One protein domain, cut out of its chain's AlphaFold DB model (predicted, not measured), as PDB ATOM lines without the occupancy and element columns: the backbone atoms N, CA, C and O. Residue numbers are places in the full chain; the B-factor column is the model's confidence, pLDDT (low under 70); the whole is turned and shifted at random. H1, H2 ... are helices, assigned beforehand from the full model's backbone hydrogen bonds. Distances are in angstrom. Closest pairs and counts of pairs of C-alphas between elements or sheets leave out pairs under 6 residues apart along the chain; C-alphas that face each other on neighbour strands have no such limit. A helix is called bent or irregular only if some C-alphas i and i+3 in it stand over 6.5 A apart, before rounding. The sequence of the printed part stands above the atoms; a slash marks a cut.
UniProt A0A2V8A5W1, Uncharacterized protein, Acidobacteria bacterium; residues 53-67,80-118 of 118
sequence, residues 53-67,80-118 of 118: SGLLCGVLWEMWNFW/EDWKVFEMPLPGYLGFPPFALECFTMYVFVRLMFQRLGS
ATOM      1  N   SER A  53     -20.821   4.821   7.041       97.75
ATOM      2  CA  SER A  53     -21.833   5.280   7.998       97.75
ATOM      3  C   SER A  53     -22.846   4.189   8.326       97.75
ATOM      4  O   SER A  53     -23.179   4.026   9.493       97.75
ATOM      5  N   GLY A  54     -23.267   3.377   7.352       97.44
ATOM      6  CA  GLY A  54     -24.092   2.198   7.601       97.44
ATOM      7  C   GLY A  54     -23.404   1.214   8.546       97.44
ATOM      8  O   GLY A  54     -23.994   0.817   9.548       97.44
ATOM      9  N   LEU A  55     -22.129   0.888   8.305       96.62
ATOM     10  CA  LEU A  55     -21.359   0.023   9.206       96.62
ATOM     11  C   LEU A  55     -21.290   0.599  10.626       96.62
ATOM     12  O   LEU A  55     -21.563  -0.111  11.593       96.62
ATOM     13  N   LEU A  56     -20.956   1.886  10.748       97.31
ATOM     14  CA  LEU A  56     -20.888   2.570  12.036       97.31
ATOM     15  C   LEU A  56     -22.243   2.548  12.754       97.31
ATOM     16  O   LEU A  56     -22.293   2.239  13.942       97.31
ATOM     17  N   CYS A  57     -23.339   2.809  12.039       96.31
ATOM     18  CA  CYS A  57     -24.694   2.715  12.573       96.31
ATOM     19  C   CYS A  57     -25.004   1.309  13.093       96.31
ATOM     20  O   CYS A  57     -25.564   1.193  14.176       96.31
ATOM     21  N   GLY A  58     -24.608   0.252  12.376       94.88
ATOM     22  CA  GLY A  58     -24.792  -1.126  12.835       94.88
ATOM     23  C   GLY A  58     -24.020  -1.438  14.121       94.88
ATOM     24  O   GLY A  58     -24.558  -2.058  15.035       94.88
ATOM     25  N   VAL A  59     -22.780  -0.950  14.229       94.06
ATOM     26  CA  VAL A  59     -21.966  -1.098  15.447       94.06
ATOM     27  C   VAL A  59     -22.584  -0.343  16.624       94.06
ATOM     28  O   VAL A  59     -22.712  -0.906  17.710       94.06
ATOM     29  N   LEU A  60     -22.985   0.914  16.420       95.25
ATOM     30  CA  LEU A  60     -23.609   1.730  17.464       95.25
ATOM     31  C   LEU A  60     -24.958   1.154  17.903       95.25
ATOM     32  O   LEU A  60     -25.229   1.100  19.101       95.25
ATOM     33  N   TRP A  61     -25.766   0.688  16.948       94.25
ATOM     34  CA  TRP A  61     -27.032   0.011  17.210       94.25
ATOM     35  C   TRP A  61     -26.828  -1.179  18.140       94.25
ATOM     36  O   TRP A  61     -27.473  -1.248  19.182       94.25
ATOM     37  N   GLU A  62     -25.905  -2.082  17.804       94.06
ATOM     38  CA  GLU A  62     -25.709  -3.281  18.613       94.06
ATOM     39  C   GLU A  62     -25.067  -2.975  19.965       94.06
ATOM     40  O   GLU A  62     -25.434  -3.581  20.969       94.06
ATOM     41  N   MET A  63     -24.176  -1.981  20.025       93.19
ATOM     42  CA  MET A  63     -23.660  -1.487  21.296       93.19
ATOM     43  C   MET A  63     -24.816  -1.042  22.198       93.19
ATOM     44  O   MET A  63     -24.919  -1.520  23.319       93.19
ATOM     45  N   TRP A  64     -25.719  -0.178  21.730       93.88
ATOM     46  CA  TRP A  64     -26.857   0.263  22.545       93.88
ATOM     47  C   TRP A  64     -27.833  -0.866  22.869       93.88
ATOM     48  O   TRP A  64     -28.313  -0.943  23.998       93.88
ATOM     49  N   ASN A  65     -28.093  -1.755  21.912       93.38
ATOM     50  CA  ASN A  65     -28.976  -2.898  22.091       93.38
ATOM     51  C   ASN A  65     -28.479  -3.843  23.193       93.38
ATOM     52  O   ASN A  65     -29.265  -4.285  24.026       93.38
ATOM     53  N   PHE A  66     -27.171  -4.096  23.248       91.44
ATOM     54  CA  PHE A  66     -26.566  -4.968  24.252       91.44
ATOM     55  C   PHE A  66     -26.810  -4.478  25.690       91.44
ATOM     56  O   PHE A  66     -27.119  -5.281  26.575       91.44
ATOM     57  N   TRP A  67     -26.703  -3.161  25.908       92.56
ATOM     58  CA  TRP A  67     -26.901  -2.517  27.213       92.56
ATOM     59  C   TRP A  67     -28.369  -2.222  27.546       92.56
ATOM     60  O   TRP A  67     -28.668  -1.861  28.684       92.56
ATOM     61  N   GLU A  80     -26.127 -18.346  12.448       80.19
ATOM     62  CA  GLU A  80     -26.555 -17.930  13.783       80.19
ATOM     63  C   GLU A  80     -25.416 -18.015  14.808       80.19
ATOM     64  O   GLU A  80     -25.321 -17.145  15.662       80.19
ATOM     65  N   ASP A  81     -24.508 -18.987  14.695       81.25
ATOM     66  CA  ASP A  81     -23.431 -19.202  15.676       81.25
ATOM     67  C   ASP A  81     -22.323 -18.134  15.637       81.25
ATOM     68  O   ASP A  81     -21.525 -18.015  16.566       81.25
ATOM     69  N   TRP A  82     -22.247 -17.344  14.563       82.50
ATOM     70  CA  TRP A  82     -21.197 -16.344  14.362       82.50
ATOM     71  C   TRP A  82     -21.670 -14.986  14.872       82.50
ATOM     72  O   TRP A  82     -22.031 -14.107  14.086       82.50
ATOM     73  N   LYS A  83     -21.698 -14.829  16.199       82.75
ATOM     74  CA  LYS A  83     -22.182 -13.616  16.869       82.75
ATOM     75  C   LYS A  83     -21.036 -12.737  17.353       82.75
ATOM     76  O   LYS A  83     -20.023 -13.221  17.852       82.75
ATOM     77  N   VAL A  84     -21.234 -11.432  17.231       79.19
ATOM     78  CA  VAL A  84     -20.465 -10.418  17.949       79.19
ATOM     79  C   VAL A  84     -21.481  -9.737  18.857       79.19
ATOM     80  O   VAL A  84     -22.473  -9.215  18.365       79.19
ATOM     81  N   PHE A  85     -21.287  -9.822  20.175       84.69
ATOM     82  CA  PHE A  85     -22.353  -9.567  21.157       84.69
ATOM     83  C   PHE A  85     -23.578 -10.470  20.925       84.69
ATOM     84  O   PHE A  85     -23.428 -11.692  20.870       84.69
ATOM     85  N   GLU A  86     -24.781  -9.906  20.829       84.00
ATOM     86  CA  GLU A  86     -26.012 -10.658  20.593       84.00
ATOM     87  C   GLU A  86     -26.343 -10.762  19.100       84.00
ATOM     88  O   GLU A  86     -27.049 -11.692  18.692       84.00
ATOM     89  N   MET A  87     -25.810  -9.857  18.274       88.69
ATOM     90  CA  MET A  87     -26.070  -9.831  16.840       88.69
ATOM     91  C   MET A  87     -25.170 -10.797  16.039       88.69
ATOM     92  O   MET A  87     -23.940 -10.776  16.147       88.69
ATOM     93  N   PRO A  88     -25.757 -11.620  15.153       88.94
ATOM     94  CA  PRO A  88     -25.024 -12.388  14.149       88.94
ATOM     95  C   PRO A  88     -24.311 -11.494  13.127       88.94
ATOM     96  O   PRO A  88     -24.843 -10.463  12.708       88.94
ATOM     97  N   LEU A  89     -23.152 -11.936  12.632       86.62
ATOM     98  CA  LEU A  89     -22.340 -11.206  11.653       86.62
ATOM     99  C   LEU A  89     -23.112 -10.763  10.389       86.62
ATOM    100  O   LEU A  89     -22.936  -9.612   9.978       86.62
ATOM    101  N   PRO A  90     -24.003 -11.583   9.782       86.62
ATOM    102  CA  PRO A  90     -24.822 -11.135   8.652       86.62
ATOM    103  C   PRO A  90     -25.692  -9.912   8.962       86.62
ATOM    104  O   PRO A  90     -25.993  -9.131   8.064       86.62
ATOM    105  N   GLY A  91     -26.072  -9.728  10.228       86.81
ATOM    106  CA  GLY A  91     -26.813  -8.564  10.689       86.81
ATOM    107  C   GLY A  91     -26.019  -7.271  10.513       86.81
ATOM    108  O   GLY A  91     -26.501  -6.337   9.877       86.81
ATOM    109  N   TYR A  92     -24.770  -7.247  10.984       90.00
ATOM    110  CA  TYR A  92     -23.873  -6.103  10.797       90.00
ATOM    111  C   TYR A  92     -23.618  -5.802   9.321       90.00
ATOM    112  O   TYR A  92     -23.629  -4.644   8.916       90.00
ATOM    113  N   LEU A  93     -23.430  -6.844   8.505       90.25
ATOM    114  CA  LEU A  93     -23.216  -6.708   7.063       90.25
ATOM    115  C   LEU A  93     -24.457  -6.211   6.311       90.25
ATOM    116  O   LEU A  93     -24.323  -5.729   5.188       90.25
ATOM    117  N   GLY A  94     -25.646  -6.297   6.913       92.31
ATOM    118  CA  GLY A  94     -26.879  -5.742   6.362       92.31
ATOM    119  C   GLY A  94     -26.951  -4.215   6.440       92.31
ATOM    120  O   GLY A  94     -27.519  -3.593   5.546       92.31
ATOM    121  N   PHE A  95     -26.335  -3.587   7.448       95.12
ATOM    122  CA  PHE A  95     -26.422  -2.134   7.638       95.12
ATOM    123  C   PHE A  95     -25.741  -1.297   6.535       95.12
ATOM    124  O   PHE A  95     -26.369  -0.342   6.071       95.12
ATOM    125  N   PRO A  96     -24.508  -1.604   6.072       96.88
ATOM    126  CA  PRO A  96     -23.878  -0.855   4.985       96.88
ATOM    127  C   PRO A  96     -24.725  -0.788   3.706       96.88
ATOM    128  O   PRO A  96     -25.002   0.317   3.237       96.88
ATOM    129  N   PRO A  97     -25.190  -1.911   3.124       96.06
ATOM    130  CA  PRO A  97     -25.990  -1.848   1.911       96.06
ATOM    131  C   PRO A  97     -27.409  -1.304   2.175       96.06
ATOM    132  O   PRO A  97     -27.981  -0.675   1.287       96.06
ATOM    133  N   PHE A  98     -27.947  -1.419   3.396       96.00
ATOM    134  CA  PHE A  98     -29.199  -0.751   3.775       96.00
ATOM    135  C   PHE A  98     -29.087   0.783   3.791       96.00
ATOM    136  O   PHE A  98     -30.029   1.480   3.412       96.00
ATOM    137  N   ALA A  99     -27.925   1.340   4.148       97.56
ATOM    138  CA  ALA A  99     -27.685   2.780   4.033       97.56
ATOM    139  C   ALA A  99     -27.754   3.260   2.570       97.56
ATOM    140  O   ALA A  99     -28.263   4.350   2.294       97.56
ATOM    141  N   LEU A 100     -27.308   2.428   1.619       97.69
ATOM    142  CA  LEU A 100     -27.467   2.702   0.187       97.69
ATOM    143  C   LEU A 100     -28.940   2.681  -0.225       97.69
ATOM    144  O   LEU A 100     -29.378   3.580  -0.943       97.69
ATOM    145  N   GLU A 101     -29.716   1.709   0.265       97.00
ATOM    146  CA  GLU A 101     -31.161   1.652   0.020       97.00
ATOM    147  C   GLU A 101     -31.866   2.917   0.523       97.00
ATOM    148  O   GLU A 101     -32.599   3.558  -0.237       97.00
ATOM    149  N   CYS A 102     -31.577   3.335   1.760       97.12
ATOM    150  CA  CYS A 102     -32.100   4.570   2.343       97.12
ATOM    151  C   CYS A 102     -31.793   5.794   1.467       97.12
ATOM    152  O   CYS A 102     -32.678   6.617   1.219       97.12
ATOM    153  N   PHE A 103     -30.558   5.913   0.966       97.88
ATOM    154  CA  PHE A 103     -30.180   7.001   0.063       97.88
ATOM    155  C   PHE A 103     -30.993   6.973  -1.236       97.88
ATOM    156  O   PHE A 103     -31.541   8.000  -1.644       97.88
ATOM    157  N   THR A 104     -31.112   5.809  -1.877       97.75
ATOM    158  CA  THR A 104     -31.873   5.665  -3.122       97.75
ATOM    159  C   THR A 104     -33.350   6.023  -2.917       97.75
ATOM    160  O   THR A 104     -33.929   6.744  -3.736       97.75
ATOM    161  N   MET A 105     -33.954   5.586  -1.807       97.62
ATOM    162  CA  MET A 105     -35.323   5.952  -1.432       97.62
ATOM    163  C   MET A 105     -35.464   7.457  -1.178       97.62
ATOM    164  O   MET A 105     -36.399   8.079  -1.683       97.62
ATOM    165  N   TYR A 106     -34.521   8.063  -0.452       97.81
ATOM    166  CA  TYR A 106     -34.504   9.502  -0.190       97.81
ATOM    167  C   TYR A 106     -34.461  10.318  -1.487       97.81
ATOM    168  O   TYR A 106     -35.263  11.237  -1.665       97.81
ATOM    169  N   VAL A 107     -33.561   9.974  -2.417       97.88
ATOM    170  CA  VAL A 107     -33.465  10.669  -3.708       97.88
ATOM    171  C   VAL A 107     -34.775  10.555  -4.477       97.88
ATOM    172  O   VAL A 107     -35.249  11.561  -5.007       97.88
ATOM    173  N   PHE A 108     -35.380   9.367  -4.502       97.88
ATOM    174  CA  PHE A 108     -36.650   9.148  -5.185       97.88
ATOM    175  C   PHE A 108     -37.754  10.050  -4.622       97.88
ATOM    176  O   PHE A 108     -38.379  10.809  -5.363       97.88
ATOM    177  N   VAL A 109     -37.949  10.031  -3.300       97.56
ATOM    178  CA  VAL A 109     -38.957  10.856  -2.619       97.56
ATOM    179  C   VAL A 109     -38.709  12.346  -2.866       97.56
ATOM    180  O   VAL A 109     -39.640  13.083  -3.193       97.56
ATOM    181  N   ARG A 110     -37.451  12.794  -2.790       97.00
ATOM    182  CA  ARG A 110     -37.071  14.183  -3.077       97.00
ATOM    183  C   ARG A 110     -37.464  14.601  -4.496       97.00
ATOM    184  O   ARG A 110     -38.018  15.683  -4.672       97.00
ATOM    185  N   LEU A 111     -37.201  13.757  -5.493       96.56
ATOM    186  CA  LEU A 111     -37.578  14.024  -6.885       96.56
ATOM    187  C   LEU A 111     -39.095  14.082  -7.074       96.56
ATOM    188  O   LEU A 111     -39.579  14.913  -7.841       96.56
ATOM    189  N   MET A 112     -39.850  13.221  -6.385       96.25
ATOM    190  CA  MET A 112     -41.313  13.249  -6.440       96.25
ATOM    191  C   MET A 112     -41.857  14.574  -5.911       96.25
ATOM    192  O   MET A 112     -42.671  15.202  -6.580       96.25
ATOM    193  N   PHE A 113     -41.355  15.053  -4.770       95.88
ATOM    194  CA  PHE A 113     -41.765  16.354  -4.238       95.88
ATOM    195  C   PHE A 113     -41.391  17.520  -5.154       95.88
ATOM    196  O   PHE A 113     -42.203  18.418  -5.352       95.88
ATOM    197  N   GLN A 114     -40.201  17.493  -5.758       93.88
ATOM    198  CA  GLN A 114     -39.774  18.536  -6.696       93.88
ATOM    199  C   GLN A 114     -40.679  18.624  -7.930       93.88
ATOM    200  O   GLN A 114     -40.946  19.723  -8.398       93.88
ATOM    201  N   ARG A 115     -41.164  17.483  -8.435       91.25
ATOM    202  CA  ARG A 115     -42.061  17.426  -9.600       91.25
ATOM    203  C   ARG A 115     -43.524  17.706  -9.273       91.25
ATOM    204  O   ARG A 115     -44.258  18.135 -10.148       91.25
ATOM    205  N   LEU A 116     -43.965  17.418  -8.051       89.25
ATOM    206  CA  LEU A 116     -45.325  17.743  -7.601       89.25
ATOM    207  C   LEU A 116     -45.485  19.232  -7.268       89.25
ATOM    208  O   LEU A 116     -46.600  19.740  -7.297       89.25
ATOM    209  N   GLY A 117     -44.390  19.912  -6.921       79.88
ATOM    210  CA  GLY A 117     -44.367  21.353  -6.661       79.88
ATOM    211  C   GLY A 117     -44.095  22.232  -7.887       79.88
ATOM    212  O   GLY A 117     -44.067  23.451  -7.729       79.88
ATOM    213  N   SER A 118     -43.860  21.641  -9.064       64.38
ATOM    214  CA  SER A 118     -43.645  22.327 -10.350       64.38
ATOM    215  C   SER A 118     -44.886  22.261 -11.226       64.38
ATOM    216  O   SER A 118     -45.220  23.292 -11.844       64.38
TER     217      SER A 118
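This is residues 53 to 67 and 80 to 118 of the 118 residues of an uncharacterized protein of Acidobacteria bacterium (UniProt A0A2V8A5W1). One long helix, H2, makes the length of the model, and the shorter H1 packs by its first residues, 53 to 59, on H2's residues 92 to 99, so that H1 and the beginning of H2 spread from there like a V. Beyond this meeting place H2 runs on as an arm, and residues 103 to 118 stick out free. The printed part has 54 residues with two named helices, H1 then H2, and no named strand; the class is all helix. The whole is extended, with a radius of gyration of the C-alphas of 15.8 A and spans of 52 by 20 by 15 A.

H1, residues 53 to 67, touches H2, residues 89 to 116, with residues 53 to 59 alone. H2 touches H1 with residues 92 to 99 alone. Their closest C-alphas, those of Gly 54 and Pro 96, are 4.0 A apart. The two helices run opposite ways at a steep tilt of 59 degrees. H2 has a kink of 30 degrees near residue 97. Before H2, residues 83 to 84 pair with residues 87 to 88, antiparallel. O i to N i+4 pairs are within hydrogen-bond range in 10 of 11 cases in H1 and 20 of 24 in H2.

H1 begins at C-alpha 53, at (-21.833, 5.280, 7.998), and ends at C-alpha 67, at (-26.901, -2.517, 27.213), a length of 21.3 A. H2 measures 41.7 A from C-alpha 89 to C-alpha 116, which is at (-45.325, 17.743, -7.601). H2 is neither bent nor irregular, but only just: C-alphas 93 and 96 are 6.2 A apart.

The two C-alphas farthest apart, those of Asp 81 and Ser 118, are 53.0 A from each other. Without residues 103 to 118, the body of 38 residues spans 26 by 20 by 10 A. Residues 68 to 79 are not printed, and C-alphas 67 and 80 are 20.4 A apart across this cut, which lies in the link from H1 to H2. The mean pLDDT of the printed part is 92.0, and residue 118, the chain's last, is under 70.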